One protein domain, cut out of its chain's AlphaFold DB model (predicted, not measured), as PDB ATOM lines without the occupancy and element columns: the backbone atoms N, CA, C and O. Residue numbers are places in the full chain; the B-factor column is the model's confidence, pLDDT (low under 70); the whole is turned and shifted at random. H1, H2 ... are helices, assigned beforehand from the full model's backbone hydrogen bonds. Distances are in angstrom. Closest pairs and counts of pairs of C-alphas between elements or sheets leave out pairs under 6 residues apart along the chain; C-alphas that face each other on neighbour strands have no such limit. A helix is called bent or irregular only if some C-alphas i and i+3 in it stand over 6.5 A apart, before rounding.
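Overview. This is residues 16 to 110 of the 303 residues of the protein "MYND-type domain-containing protein" of Botryobasidium botryosum FD-172 SS1 (UniProt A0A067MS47). One long helix, H1, is a handle whose residues 16 to 32 stick out free from a head of loops and the shorter, kinked helix H2. After H2, residues 88 to 110 fold back toward H1. The printed part has 95 residues, 45 of them, under half, in two named helices, H1 then H2, with no named strand; its class is all helix. It is loose, with a radius of gyration of the C-alphas of 16.7 A, and spans 57 by 30 by 20 A.

Along the chain. Find C-alpha 16 at (156.293, 186.805, 86.979); from there H1, residues 16 to 43, runs 40.6 A to C-alpha 43. H2, residues 71 to 87, ends at (173.320, 144.826, 115.112), 18.6 A from C-alpha 71.

Arrangement. H1 and H2 are apart, with no C-alphas within 8 A. Between them, residues 58 to 59 pair antiparallel with 67 to 68. H2 has a kink of 80 degrees near residue 81 and is irregular: C-alphas 80 and 83 are 7.8 A apart. Every O i to N i+4 pair is within hydrogen-bond range in H1, 9 of 13 in H2.

Size, cuts and confidence. The C-alphas farthest apart, of Met 16 and Arg 79, are 57.6 A apart. The link from H1 to H2, 27 residues, is long. The printed part has no cut, and no printed residue is under 70 in pLDDT.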
ATOM      1  N   MET A  16     155.000 187.398  86.615       83.44
ATOM      2  CA  MET A  16     156.293 186.805  86.979       83.44
ATOM      3  C   MET A  16     156.703 187.154  88.412       83.44
ATOM      4  O   MET A  16     157.137 186.272  89.156       83.44
ATOM      5  N   GLU A  17     156.532 188.408  88.838       90.62
ATOM      6  CA  GLU A  17     156.816 188.807  90.219       90.62
ATOM      7  C   GLU A  17     155.915 188.089  91.226       90.62
ATOM      8  O   GLU A  17     156.392 187.621  92.263       90.62
ATOM      9  N   ALA A  18     154.618 187.979  90.927       88.19
ATOM     10  CA  ALA A  18     153.667 187.269  91.772       88.19
ATOM     11  C   ALA A  18     154.016 185.774  91.871       88.19
ATOM     12  O   ALA A  18     154.049 185.216  92.973       88.19
ATOM     13  N   ALA A  19     154.355 185.139  90.745       84.06
ATOM     14  CA  ALA A  19     154.815 183.756  90.712       84.06
ATOM     15  C   ALA A  19     156.111 183.567  91.517       84.06
ATOM     16  O   ALA A  19     156.194 182.655  92.340       84.06
ATOM     17  N   MET A  20     157.094 184.460  91.359       89.75
ATOM     18  CA  MET A  20     158.356 184.398  92.099       89.75
ATOM     19  C   MET A  20     158.139 184.576  93.604       89.75
ATOM     20  O   MET A  20     158.673 183.795  94.395       89.75
ATOM     21  N   LYS A  21     157.314 185.546  94.022       92.44
ATOM     22  CA  LYS A  21     156.946 185.752  95.434       92.44
ATOM     23  C   LYS A  21     156.279 184.507  96.021       92.44
ATOM     24  O   LYS A  21     156.660 184.073  97.108       92.44
ATOM     25  N   LYS A  22     155.350 183.889  95.285       89.12
ATOM     26  CA  LYS A  22     154.687 182.641  95.689       89.12
ATOM     27  C   LYS A  22     155.688 181.493  95.850       89.12
ATOM     28  O   LYS A  22     155.673 180.820  96.879       89.12
ATOM     29  N   THR A  23     156.592 181.308  94.888       86.75
ATOM     30  CA  THR A  23     157.644 180.281  94.957       86.75
ATOM     31  C   THR A  23     158.578 180.512  96.144       86.75
ATOM     32  O   THR A  23     158.857 179.582  96.896       86.75
ATOM     33  N   MET A  24     159.019 181.749  96.372       90.12
ATOM     34  CA  MET A  24     159.897 182.081  97.496       90.12
ATOM     35  C   MET A  24     159.214 181.886  98.853       90.12
ATOM     36  O   MET A  24     159.862 181.415  99.787       90.12
ATOM     37  N   SER A  25     157.917 182.195  98.970       90.81
ATOM     38  CA  SER A  25     157.136 181.906 100.180       90.81
ATOM     39  C   SER A  25     157.063 180.404 100.442       90.81
ATOM     40  O   SER A  25     157.443 179.962 101.521       90.81
ATOM     41  N   ALA A  26     156.690 179.615  99.429       85.12
ATOM     42  CA  ALA A  26     156.604 178.162  99.550       85.12
ATOM     43  C   ALA A  26     157.948 177.529  99.953       85.12
ATOM     44  O   ALA A  26     157.990 176.635 100.796       85.12
ATOM     45  N   LEU A  27     159.063 178.027  99.406       85.75
ATOM     46  CA  LEU A  27     160.406 177.602  99.812       85.75
ATOM     47  C   LEU A  27     160.703 177.946 101.275       85.75
ATOM     48  O   LEU A  27     161.313 177.147 101.986       85.75
ATOM     49  N   ARG A  28     160.284 179.125 101.743       89.50
ATOM     50  CA  ARG A  28     160.494 179.564 103.127       89.50
ATOM     51  C   ARG A  28     159.704 178.699 104.109       89.50
ATOM     52  O   ARG A  28     160.280 178.244 105.098       89.50
ATOM     53  N   ASP A  29     158.442 178.428 103.799       87.94
ATOM     54  CA  ASP A  29     157.562 177.575 104.601       87.94
ATOM     55  C   ASP A  29     158.105 176.145 104.658       87.94
ATOM     56  O   ASP A  29     158.214 175.549 105.728       87.94
ATOM     57  N   ASP A  30     158.568 175.619 103.522       83.62
ATOM     58  CA  ASP A  30     159.204 174.306 103.460       83.62
ATOM     59  C   ASP A  30     160.471 174.234 104.332       83.62
ATOM     60  O   ASP A  30     160.676 173.264 105.066       83.62
ATOM     61  N   LEU A  31     161.312 175.273 104.333       85.38
ATOM     62  CA  LEU A  31     162.480 175.344 105.218       85.38
ATOM     63  C   LEU A  31     162.094 175.405 106.705       85.38
ATOM     64  O   LEU A  31     162.757 174.770 107.534       85.38
ATOM     65  N   GLN A  32     161.035 176.138 107.056       89.00
ATOM     66  CA  GLN A  32     160.527 176.199 108.428       89.00
ATOM     67  C   GLN A  32     159.966 174.847 108.880       89.00
ATOM     68  O   GLN A  32     160.342 174.368 109.954       89.00
ATOM     69  N   ASN A  33     159.183 174.180 108.031       86.44
ATOM     70  CA  ASN A  33     158.655 172.841 108.286       86.44
ATOM     71  C   ASN A  33     159.786 171.827 108.483       86.44
ATOM     72  O   ASN A  33     159.807 171.110 109.479       86.44
ATOM     73  N   ARG A  34     160.832 171.855 107.639       83.31
ATOM     74  CA  ARG A  34     162.035 171.019 107.835       83.31
ATOM     75  C   ARG A  34     162.683 171.249 109.199       83.31
ATOM     76  O   ARG A  34     163.182 170.307 109.817       83.31
ATOM     77  N   LYS A  35     162.746 172.499 109.662       87.12
ATOM     78  CA  LYS A  35     163.330 172.843 110.966       87.12
ATOM     79  C   LYS A  35     162.456 172.327 112.115       87.12
ATOM     80  O   LYS A  35     163.005 171.795 113.083       87.12
ATOM     81  N   ALA A  36     161.134 172.436 111.991       87.88
ATOM     82  CA  ALA A  36     160.172 171.907 112.953       87.88
ATOM     83  C   ALA A  36     160.219 170.371 113.023       87.88
ATOM     84  O   ALA A  36     160.414 169.830 114.110       87.88
ATOM     85  N   ASP A  37     160.194 169.677 111.884       85.00
ATOM     86  CA  ASP A  37     160.301 168.213 111.794       85.00
ATOM     87  C   ASP A  37     161.606 167.711 112.419       85.00
ATOM     88  O   ASP A  37     161.625 166.785 113.236       85.00
ATOM     89  N   LYS A  38     162.731 168.366 112.093       84.38
ATOM     90  CA  LYS A  38     164.036 168.071 112.705       84.38
ATOM     91  C   LYS A  38     163.992 168.225 114.225       84.38
ATOM     92  O   LYS A  38     164.625 167.435 114.929       84.38
ATOM     93  N   LYS A  39     163.287 169.238 114.738       87.00
ATOM     94  CA  LYS A  39     163.097 169.434 116.178       87.00
ATOM     95  C   LYS A  39     162.239 168.302 116.743       87.00
ATOM     96  O   LYS A  39     162.690 167.639 117.668       87.00
ATOM     97  N   GLN A  40     161.091 167.999 116.148       86.00
ATOM     98  CA  GLN A  40     160.182 166.949 116.616       86.00
ATOM     99  C   GLN A  40     160.862 165.576 116.691       86.00
ATOM    100  O   GLN A  40     160.803 164.913 117.724       86.00
ATOM    101  N   VAL A  41     161.612 165.185 115.655       85.31
ATOM    102  CA  VAL A  41     162.383 163.929 115.622       85.31
ATOM    103  C   VAL A  41     163.397 163.837 116.764       85.31
ATOM    104  O   VAL A  41     163.627 162.759 117.319       85.31
ATOM    105  N   LYS A  42     164.019 164.960 117.135       88.31
ATOM    106  CA  LYS A  42     164.965 165.009 118.255       88.31
ATOM    107  C   LYS A  42     164.266 164.871 119.613       88.31
ATOM    108  O   LYS A  42     164.942 164.483 120.570       88.31
ATOM    109  N   LEU A  43     162.964 165.144 119.681       93.06
ATOM    110  CA  LEU A  43     162.166 165.196 120.905       93.06
ATOM    111  C   LEU A  43     161.235 163.995 121.102       93.06
ATOM    112  O   LEU A  43     160.751 163.813 122.210       93.06
ATOM    113  N   SER A  44     160.990 163.167 120.083       95.00
ATOM    114  CA  SER A  44     160.092 162.007 120.178       95.00
ATOM    115  C   SER A  44     160.817 160.719 120.589       95.00
ATOM    116  O   SER A  44     161.799 160.320 119.950       95.00
ATOM    117  N   CYS A  45     160.304 160.023 121.603       96.50
ATOM    118  CA  CYS A  45     160.770 158.689 121.975       96.50
ATOM    119  C   CYS A  45     160.372 157.655 120.917       96.50
ATOM    120  O   CYS A  45     159.203 157.525 120.573       96.50
ATOM    121  N   THR A  46     161.335 156.865 120.441       96.44
ATOM    122  CA  THR A  46     161.102 155.825 119.426       96.44
ATOM    123  C   THR A  46     160.235 154.676 119.945       96.44
ATOM    124  O   THR A  46     159.574 154.019 119.155       96.44
ATOM    125  N   TYR A  47     160.223 154.432 121.260       97.88
ATOM    126  CA  TYR A  47     159.448 153.337 121.850       97.88
ATOM    127  C   TYR A  47     158.006 153.733 122.186       97.88
ATOM    128  O   TYR A  47     157.072 153.074 121.755       97.88
ATOM    129  N   CYS A  48     157.820 154.794 122.978       97.06
ATOM    130  CA  CYS A  48     156.502 155.176 123.498       97.06
ATOM    131  C   CYS A  48     155.855 156.357 122.762       97.06
ATOM    132  O   CYS A  48     154.769 156.776 123.147       97.06
ATOM    133  N   GLY A  49     156.530 156.953 121.774       95.88
ATOM    134  CA  GLY A  49     156.016 158.082 120.991       95.88
ATOM    135  C   GLY A  49     155.952 159.426 121.725       95.88
ATOM    136  O   GLY A  49     155.783 160.455 121.077       95.88
ATOM    137  N   LYS A  50     156.130 159.454 123.055       96.00
ATOM    138  CA  LYS A  50     156.064 160.690 123.850       96.00
ATOM    139  C   LYS A  50     157.095 161.715 123.381       96.00
ATOM    140  O   LYS A  50     158.260 161.378 123.144       96.00
ATOM    141  N   VAL A  51     156.659 162.968 123.297       95.69
ATOM    142  CA  VAL A  51     157.513 164.125 123.023       95.69
ATOM    143  C   VAL A  51     158.072 164.636 124.351       95.69
ATOM    144  O   VAL A  51     157.325 164.848 125.299       95.69
ATOM    145  N   SER A  52     159.389 164.790 124.445       94.69
ATOM    146  CA  SER A  52     160.065 165.324 125.628       94.69
ATOM    147  C   SER A  52     159.975 166.848 125.662       94.69
ATOM    148  O   SER A  52     160.404 167.523 124.726       94.69
ATOM    149  N   GLU A  53     159.478 167.373 126.780       91.38
ATOM    150  CA  GLU A  53     159.454 168.809 127.086       91.38
ATOM    151  C   GLU A  53     160.861 169.347 127.389       91.38
ATOM    152  O   GLU A  53     161.227 170.438 126.957       91.38
ATOM    153  N   SER A  54     161.694 168.544 128.063       87.81
ATOM    154  CA  SER A  54     163.055 168.914 128.484       87.81
ATOM    155  C   SER A  54     164.066 169.036 127.340       87.81
ATOM    156  O   SER A  54     165.203 169.463 127.547       87.81
ATOM    157  N   GLY A  55     163.700 168.635 126.121       85.50
ATOM    158  CA  GLY A  55     164.556 168.800 124.951       85.50
ATOM    159  C   GLY A  55     165.598 167.696 124.734       85.50
ATOM    160  O   GLY A  55     166.198 167.615 123.658       85.50
ATOM    161  N   LYS A  56     165.852 166.853 125.742       88.94
ATOM    162  CA  LYS A  56     166.989 165.921 125.773       88.94
ATOM    163  C   LYS A  56     166.505 164.484 125.943       88.94
ATOM    164  O   LYS A  56     166.157 164.062 127.037       88.94
ATOM    165  N   LEU A  57     166.541 163.724 124.853       96.00
ATOM    166  CA  LEU A  57     166.324 162.278 124.869       96.00
ATOM    167  C   LEU A  57     167.652 161.522 124.841       96.00
ATOM    168  O   LEU A  57     168.576 161.895 124.108       96.00
ATOM    169  N   ALA A  58     167.718 160.412 125.573       95.44
ATOM    170  CA  ALA A  58     168.845 159.494 125.515       95.44
ATOM    171  C   ALA A  58     168.915 158.845 124.125       95.44
ATOM    172  O   ALA A  58     167.909 158.382 123.591       95.44
ATOM    173  N   THR A  59     170.102 158.790 123.523       96.00
ATOM    174  CA  THR A  59     170.318 158.081 122.252       96.00
ATOM    175  C   THR A  59     170.931 156.715 122.515       96.00
ATOM    176  O   THR A  59     171.696 156.539 123.463       96.00
ATOM    177  N   CYS A  60     170.646 155.731 121.656       96.94
ATOM    178  CA  CYS A  60     171.394 154.477 121.712       96.94
ATOM    179  C   CYS A  60     172.889 154.756 121.479       96.94
ATOM    180  O   CYS A  60     173.281 155.197 120.398       96.94
ATOM    181  N   SER A  61     173.732 154.433 122.459       94.38
ATOM    182  CA  SER A  61     175.183 154.668 122.408       94.38
ATOM    183  C   SER A  61     175.899 153.903 121.287       94.38
ATOM    184  O   SER A  61     177.022 154.246 120.910       94.38
ATOM    185  N   ARG A  62     175.268 152.853 120.742       94.62
ATOM    186  CA  ARG A  62     175.828 152.022 119.672       94.62
ATOM    187  C   ARG A  62     175.465 152.521 118.278       94.62
ATOM    188  O   ARG A  62     176.373 152.746 117.486       94.62
ATOM    189  N   CYS A  63     174.178 152.664 117.965       95.75
ATOM    190  CA  CYS A  63     173.743 153.045 116.618       95.75
ATOM    191  C   CYS A  63     173.472 154.544 116.456       95.75
ATOM    192  O   CYS A  63     173.572 155.037 115.339       95.75
ATOM    193  N   ARG A  64     173.133 155.269 117.531       94.69
ATOM    194  CA  ARG A  64     172.670 156.670 117.498       94.69
ATOM    195  C   ARG A  64     171.498 156.936 116.525       94.69
ATOM    196  O   ARG A  64     171.246 158.085 116.172       94.69
ATOM    197  N   SER A  65     170.771 155.898 116.099       94.19
ATOM    198  CA  SER A  65     169.641 155.997 115.158       94.19
ATOM    199  C   SER A  65     168.273 156.141 115.841       94.19
ATOM    200  O   SER A  65     167.278 156.442 115.189       94.19
ATOM    201  N   VAL A  66     168.211 155.945 117.161       95.81
ATOM    202  CA  VAL A  66     166.976 155.934 117.966       95.81
ATOM    203  C   VAL A  66     167.154 156.729 119.259       95.81
ATOM    204  O   VAL A  66     168.281 156.878 119.752       95.81
ATOM    205  N   ARG A  67     166.038 157.236 119.794       96.81
ATOM    206  CA  ARG A  67     165.976 158.117 120.971       96.81
ATOM    207  C   ARG A  67     164.938 157.627 121.980       96.81
ATOM    208  O   ARG A  67     163.899 157.108 121.582       96.81
ATOM    209  N   TYR A  68     165.200 157.823 123.266       97.56
ATOM    210  CA  TYR A  68     164.377 157.319 124.364       97.56
ATOM    211  C   TYR A  68     164.190 158.364 125.458       97.56
ATOM    212  O   TYR A  68     165.105 159.144 125.723       97.56
ATOM    213  N   CYS A  69     163.022 158.344 126.108       96.88
ATOM    214  CA  CYS A  69     162.780 159.120 127.328       96.88
ATOM    215  C   CYS A  69     163.780 158.737 128.422       96.88
ATOM    216  O   CYS A  69     164.380 159.603 129.045       96.88
ATOM    217  N   ASP A  70     163.970 157.432 128.615       96.38
ATOM    218  CA  ASP A  70     164.735 156.856 129.713       96.38
ATOM    219  C   ASP A  70     165.292 155.464 129.350       96.38
ATOM    220  O   ASP A  70     165.034 154.905 128.273       96.38
ATOM    221  N   ALA A  71     166.063 154.896 130.281       97.50
ATOM    222  CA  ALA A  71     166.623 153.552 130.166       97.50
ATOM    223  C   ALA A  71     165.540 152.458 130.093       97.50
ATOM    224  O   ALA A  71     165.755 151.420 129.466       97.50
ATOM    225  N   THR A  72     164.361 152.690 130.675       98.12
ATOM    226  CA  THR A  72     163.243 151.738 130.671       98.12
ATOM    227  C   THR A  72     162.676 151.568 129.263       98.12
ATOM    228  O   THR A  72     162.542 150.441 128.779       98.12
ATOM    229  N   CYS A  73     162.399 152.671 128.564       98.44
ATOM    230  CA  CYS A  73     161.980 152.671 127.164       98.44
ATOM    231  C   CYS A  73     163.055 152.055 126.262       98.44
ATOM    232  O   CYS A  73     162.734 151.267 125.370       98.44
ATOM    233  N   GLN A  74     164.330 152.368 126.520       98.31
ATOM    234  CA  GLN A  74     165.446 151.781 125.783       98.31
ATOM    235  C   GLN A  74     165.495 150.258 125.943       98.31
ATOM    236  O   GLN A  74     165.610 149.548 124.945       98.31
ATOM    237  N   LEU A  75     165.396 149.742 127.171       98.31
ATOM    238  CA  LEU A  75     165.472 148.308 127.452       98.31
ATOM    239  C   LEU A  75     164.286 147.548 126.849       98.31
ATOM    240  O   LEU A  75     164.485 146.490 126.248       98.31
ATOM    241  N   LYS A  76     163.072 148.099 126.962       98.44
ATOM    242  CA  LYS A  76     161.863 147.513 126.365       98.44
ATOM    243  C   LYS A  76     161.983 147.427 124.842       98.44
ATOM    244  O   LYS A  76     161.835 146.339 124.289       98.44
ATOM    245  N   HIS A  77     162.360 148.519 124.172       98.44
ATOM    246  CA  HIS A  77     162.569 148.511 122.719       98.44
ATOM    247  C   HIS A  77     163.710 147.578 122.295       98.44
ATOM    248  O   HIS A  77     163.592 146.866 121.300       98.44
ATOM    249  N   PHE A  78     164.806 147.542 123.065       98.31
ATOM    250  CA  PHE A  78     165.945 146.662 122.803       98.31
ATOM    251  C   PHE A  78     165.558 145.185 122.828       98.31
ATOM    252  O   PHE A  78     165.970 144.445 121.935       98.31
ATOM    253  N   ARG A  79     164.753 144.773 123.813       98.06
ATOM    254  CA  ARG A  79     164.249 143.400 123.926       98.06
ATOM    255  C   ARG A  79     163.218 143.067 122.846       98.06
ATOM    256  O   ARG A  79     163.264 141.961 122.327       98.06
ATOM    257  N   ALA A  80     162.341 144.009 122.504       97.69
ATOM    258  CA  ALA A  80     161.271 143.785 121.535       97.69
ATOM    259  C   ALA A  80     161.784 143.623 120.093       97.69
ATOM    260  O   ALA A  80     161.361 142.713 119.391       97.69
ATOM    261  N   SER A  81     162.688 144.497 119.641       97.19
ATOM    262  CA  SER A  81     163.113 144.515 118.227       97.19
ATOM    263  C   SER A  81     164.486 145.144 117.990       97.19
ATOM    264  O   SER A  81     165.252 144.693 117.133       97.19
ATOM    265  N   HIS A  82     164.857 146.163 118.772       97.94
ATOM    266  CA  HIS A  82     166.007 146.999 118.439       97.94
ATOM    267  C   HIS A  82     167.356 146.270 118.529       97.94
ATOM    268  O   HIS A  82     168.313 146.705 117.896       97.94
ATOM    269  N   LYS A  83     167.472 145.146 119.250       97.81
ATOM    270  CA  LYS A  83     168.720 144.360 119.291       97.81
ATOM    271  C   LYS A  83     169.190 143.938 117.893       97.81
ATOM    272  O   LYS A  83     170.375 144.099 117.584       97.81
ATOM    273  N   LEU A  84     168.280 143.432 117.057       97.44
ATOM    274  CA  LEU A  84     168.601 142.974 115.703       97.44
ATOM    275  C   LEU A  84     168.849 144.162 114.766       97.44
ATOM    276  O   LEU A  84     169.885 144.215 114.104       97.44
ATOM    277  N   ASP A  85     167.961 145.157 114.802       97.25
ATOM    278  CA  ASP A  85     168.068 146.385 114.003       97.25
ATOM    279  C   ASP A  85     169.376 147.137 114.282       97.25
ATOM    280  O   ASP A  85     170.076 147.584 113.368       97.25
ATOM    281  N   CYS A  86     169.747 147.224 115.564       97.12
ATOM    282  CA  CYS A  86     171.004 147.803 116.001       97.12
ATOM    283  C   CYS A  86     172.166 146.998 115.427       97.12
ATOM    284  O   CYS A  86     173.006 147.590 114.763       97.12
ATOM    285  N   LYS A  87     172.216 145.670 115.611       96.06
ATOM    286  CA  LYS A  87     173.320 144.826 115.112       96.06
ATOM    287  C   LYS A  87     173.517 144.955 113.597       96.06
ATOM    288  O   LYS A  87     174.657 145.110 113.168       96.06
ATOM    289  N   ASN A  88     172.431 144.976 112.831       96.94
ATOM    290  CA  ASN A  88     172.447 144.897 111.368       96.94
ATOM    291  C   ASN A  88     172.563 146.252 110.655       96.94
ATOM    292  O   ASN A  88     172.346 146.316 109.450       96.94
ATOM    293  N   PHE A  89     172.870 147.340 111.375       96.44
ATOM    294  CA  PHE A  89     172.989 148.679 110.774       96.44
ATOM    295  C   PHE A  89     171.744 149.064 109.949       96.44
ATOM    296  O   PHE A  89     171.855 149.673 108.887       96.44
ATOM    297  N   LYS A  90     170.550 148.685 110.437       96.19
ATOM    298  CA  LYS A  90     169.295 148.876 109.698       96.19
ATOM    299  C   LYS A  90     169.094 150.335 109.305       96.19
ATOM    300  O   LYS A  90     168.911 150.620 108.123       96.19
ATOM    301  N   ASP A  91     169.222 151.214 110.297       95.25
ATOM    302  CA  ASP A  91     169.061 152.655 110.157       95.25
ATOM    303  C   ASP A  91     170.392 153.381 110.399       95.25
ATOM    304  O   ASP A  91     171.132 153.015 111.329       95.25
ATOM    305  N   PRO A  92     170.694 154.431 109.618       95.12
ATOM    306  CA  PRO A  92     171.841 155.286 109.874       95.12
ATOM    307  C   PRO A  92     171.656 156.098 111.169       95.12
ATOM    308  O   PRO A  92     170.531 156.319 111.630       95.12
ATOM    309  N   PRO A  93     172.755 156.586 111.770       93.31
ATOM    310  CA  PRO A  93     172.703 157.601 112.815       93.31
ATOM    311  C   PRO A  93     171.872 158.809 112.380       93.31
ATOM    312  O   PRO A  93     171.997 159.273 111.249       93.31
ATOM    313  N   ILE A  94     171.080 159.368 113.296       89.50
ATOM    314  CA  ILE A  94     170.357 160.612 113.020       89.50
ATOM    315  C   ILE A  94     171.365 161.763 113.077       89.50
ATOM    316  O   ILE A  94     171.777 162.173 114.166       89.50
ATOM    317  N   THR A  95     171.749 162.292 111.918       88.44
ATOM    318  CA  THR A  95     172.610 163.478 111.803       88.44
ATOM    319  C   THR A  95     171.904 164.581 111.021       88.44
ATOM    320  O   THR A  95     170.882 164.362 110.372       88.44
ATOM    321  N   GLU A  96     172.429 165.801 111.102       83.56
ATOM    322  CA  GLU A  96     171.890 166.926 110.338       83.56
ATOM    323  C   GLU A  96     172.054 166.753 108.821       83.56
ATOM    324  O   GLU A  96     171.177 167.164 108.061       83.56
ATOM    325  N   PHE A  97     173.149 166.110 108.407       82.38
ATOM    326  CA  PHE A  97     173.545 165.945 107.009       82.38
ATOM    327  C   PHE A  97     173.015 164.659 106.361       82.38
ATOM    328  O   PHE A  97     173.141 164.488 105.150       82.38
ATOM    329  N   PHE A  98     172.431 163.753 107.153       86.69
ATOM    330  CA  PHE A  98     171.958 162.452 106.689       86.69
ATOM    331  C   PHE A  98     170.633 162.085 107.375       86.69
ATOM    332  O   PHE A  98     170.589 161.338 108.353       86.69
ATOM    333  N   ASN A  99     169.532 162.658 106.874       85.75
ATOM    334  CA  ASN A  99     168.184 162.370 107.363       85.75
ATOM    335  C   ASN A  99     167.382 161.578 106.325       85.75
ATOM    336  O   ASN A  99     166.936 162.120 105.316       85.75
ATOM    337  N   VAL A 100     167.173 160.302 106.631       89.50
ATOM    338  CA  VAL A 100     166.515 159.323 105.755       89.50
ATOM    339  C   VAL A 100     165.021 159.166 106.035       89.50
ATOM    340  O   VAL A 100     164.396 158.236 105.540       89.50
ATOM    341  N   ARG A 101     164.440 160.024 106.879       86.75
ATOM    342  CA  ARG A 101     163.019 159.950 107.225       86.75
ATOM    343  C   ARG A 101     162.166 160.660 106.178       86.75
ATOM    344  O   ARG A 101     162.543 161.726 105.686       86.75
ATOM    345  N   ASN A 102     161.005 160.079 105.895       86.00
ATOM    346  CA  ASN A 102     159.971 160.716 105.084       86.00
ATOM    347  C   ASN A 102     159.433 161.946 105.810       86.00
ATOM    348  O   ASN A 102     159.318 161.950 107.040       86.00
ATOM    349  N   ARG A 103     159.092 162.979 105.043       78.75
ATOM    350  CA  ARG A 103     158.364 164.124 105.588       78.75
ATOM    351  C   ARG A 103     156.864 163.852 105.572       78.75
ATOM    352  O   ARG A 103     156.404 163.134 104.676       78.75
ATOM    353  N   PRO A 104     156.096 164.469 106.484       78.94
ATOM    354  CA  PRO A 104     154.647 164.525 106.355       78.94
ATOM    355  C   PRO A 104     154.253 165.006 104.949       78.94
ATOM    356  O   PRO A 104     154.791 165.996 104.456       78.94
ATOM    357  N   GLY A 105     153.366 164.272 104.276       83.81
ATOM    358  CA  GLY A 105     152.914 164.595 102.916       83.81
ATOM    359  C   GLY A 105     153.863 164.194 101.777       83.81
ATOM    360  O   GLY A 105     153.566 164.488 100.623       83.81
ATOM    361  N   THR A 106     154.979 163.511 102.056       83.88
ATOM    362  CA  THR A 106     155.904 163.014 101.019       83.88
ATOM    363  C   THR A 106     156.061 161.497 101.087       83.88
ATOM    364  O   THR A 106     156.128 160.918 102.170       83.88
ATOM    365  N   ASN A 107     156.184 160.853  99.924       86.12
ATOM    366  CA  ASN A 107     156.418 159.405  99.833       86.12
ATOM    367  C   ASN A 107     157.898 159.024  99.976       86.12
ATOM    368  O   ASN A 107     158.215 157.854 100.185       86.12
ATOM    369  N   TYR A 108     158.802 160.002  99.869       83.94
ATOM    370  CA  TYR A 108     160.241 159.775  99.809       83.94
ATOM    371  C   TYR A 108     160.991 160.681 100.788       83.94
ATOM    372  O   TYR A 108     160.584 161.826 101.014       83.94
ATOM    373  N   PRO A 109     162.105 160.202 101.364       86.12
ATOM    374  CA  PRO A 109     162.928 161.014 102.244       86.12
ATOM    375  C   PRO A 109     163.736 162.040 101.446       86.12
ATOM    376  O   PRO A 109     163.979 161.877 100.254       86.12
ATOM    377  N   MET A 110     164.218 163.084 102.126       79.69
ATOM    378  CA  MET A 110     165.091 164.090 101.500       79.69
ATOM    379  C   MET A 110     166.406 163.512 100.988       79.69
ATOM    380  O   MET A 110     166.930 163.960  99.976       79.69
TER     381      MET A 110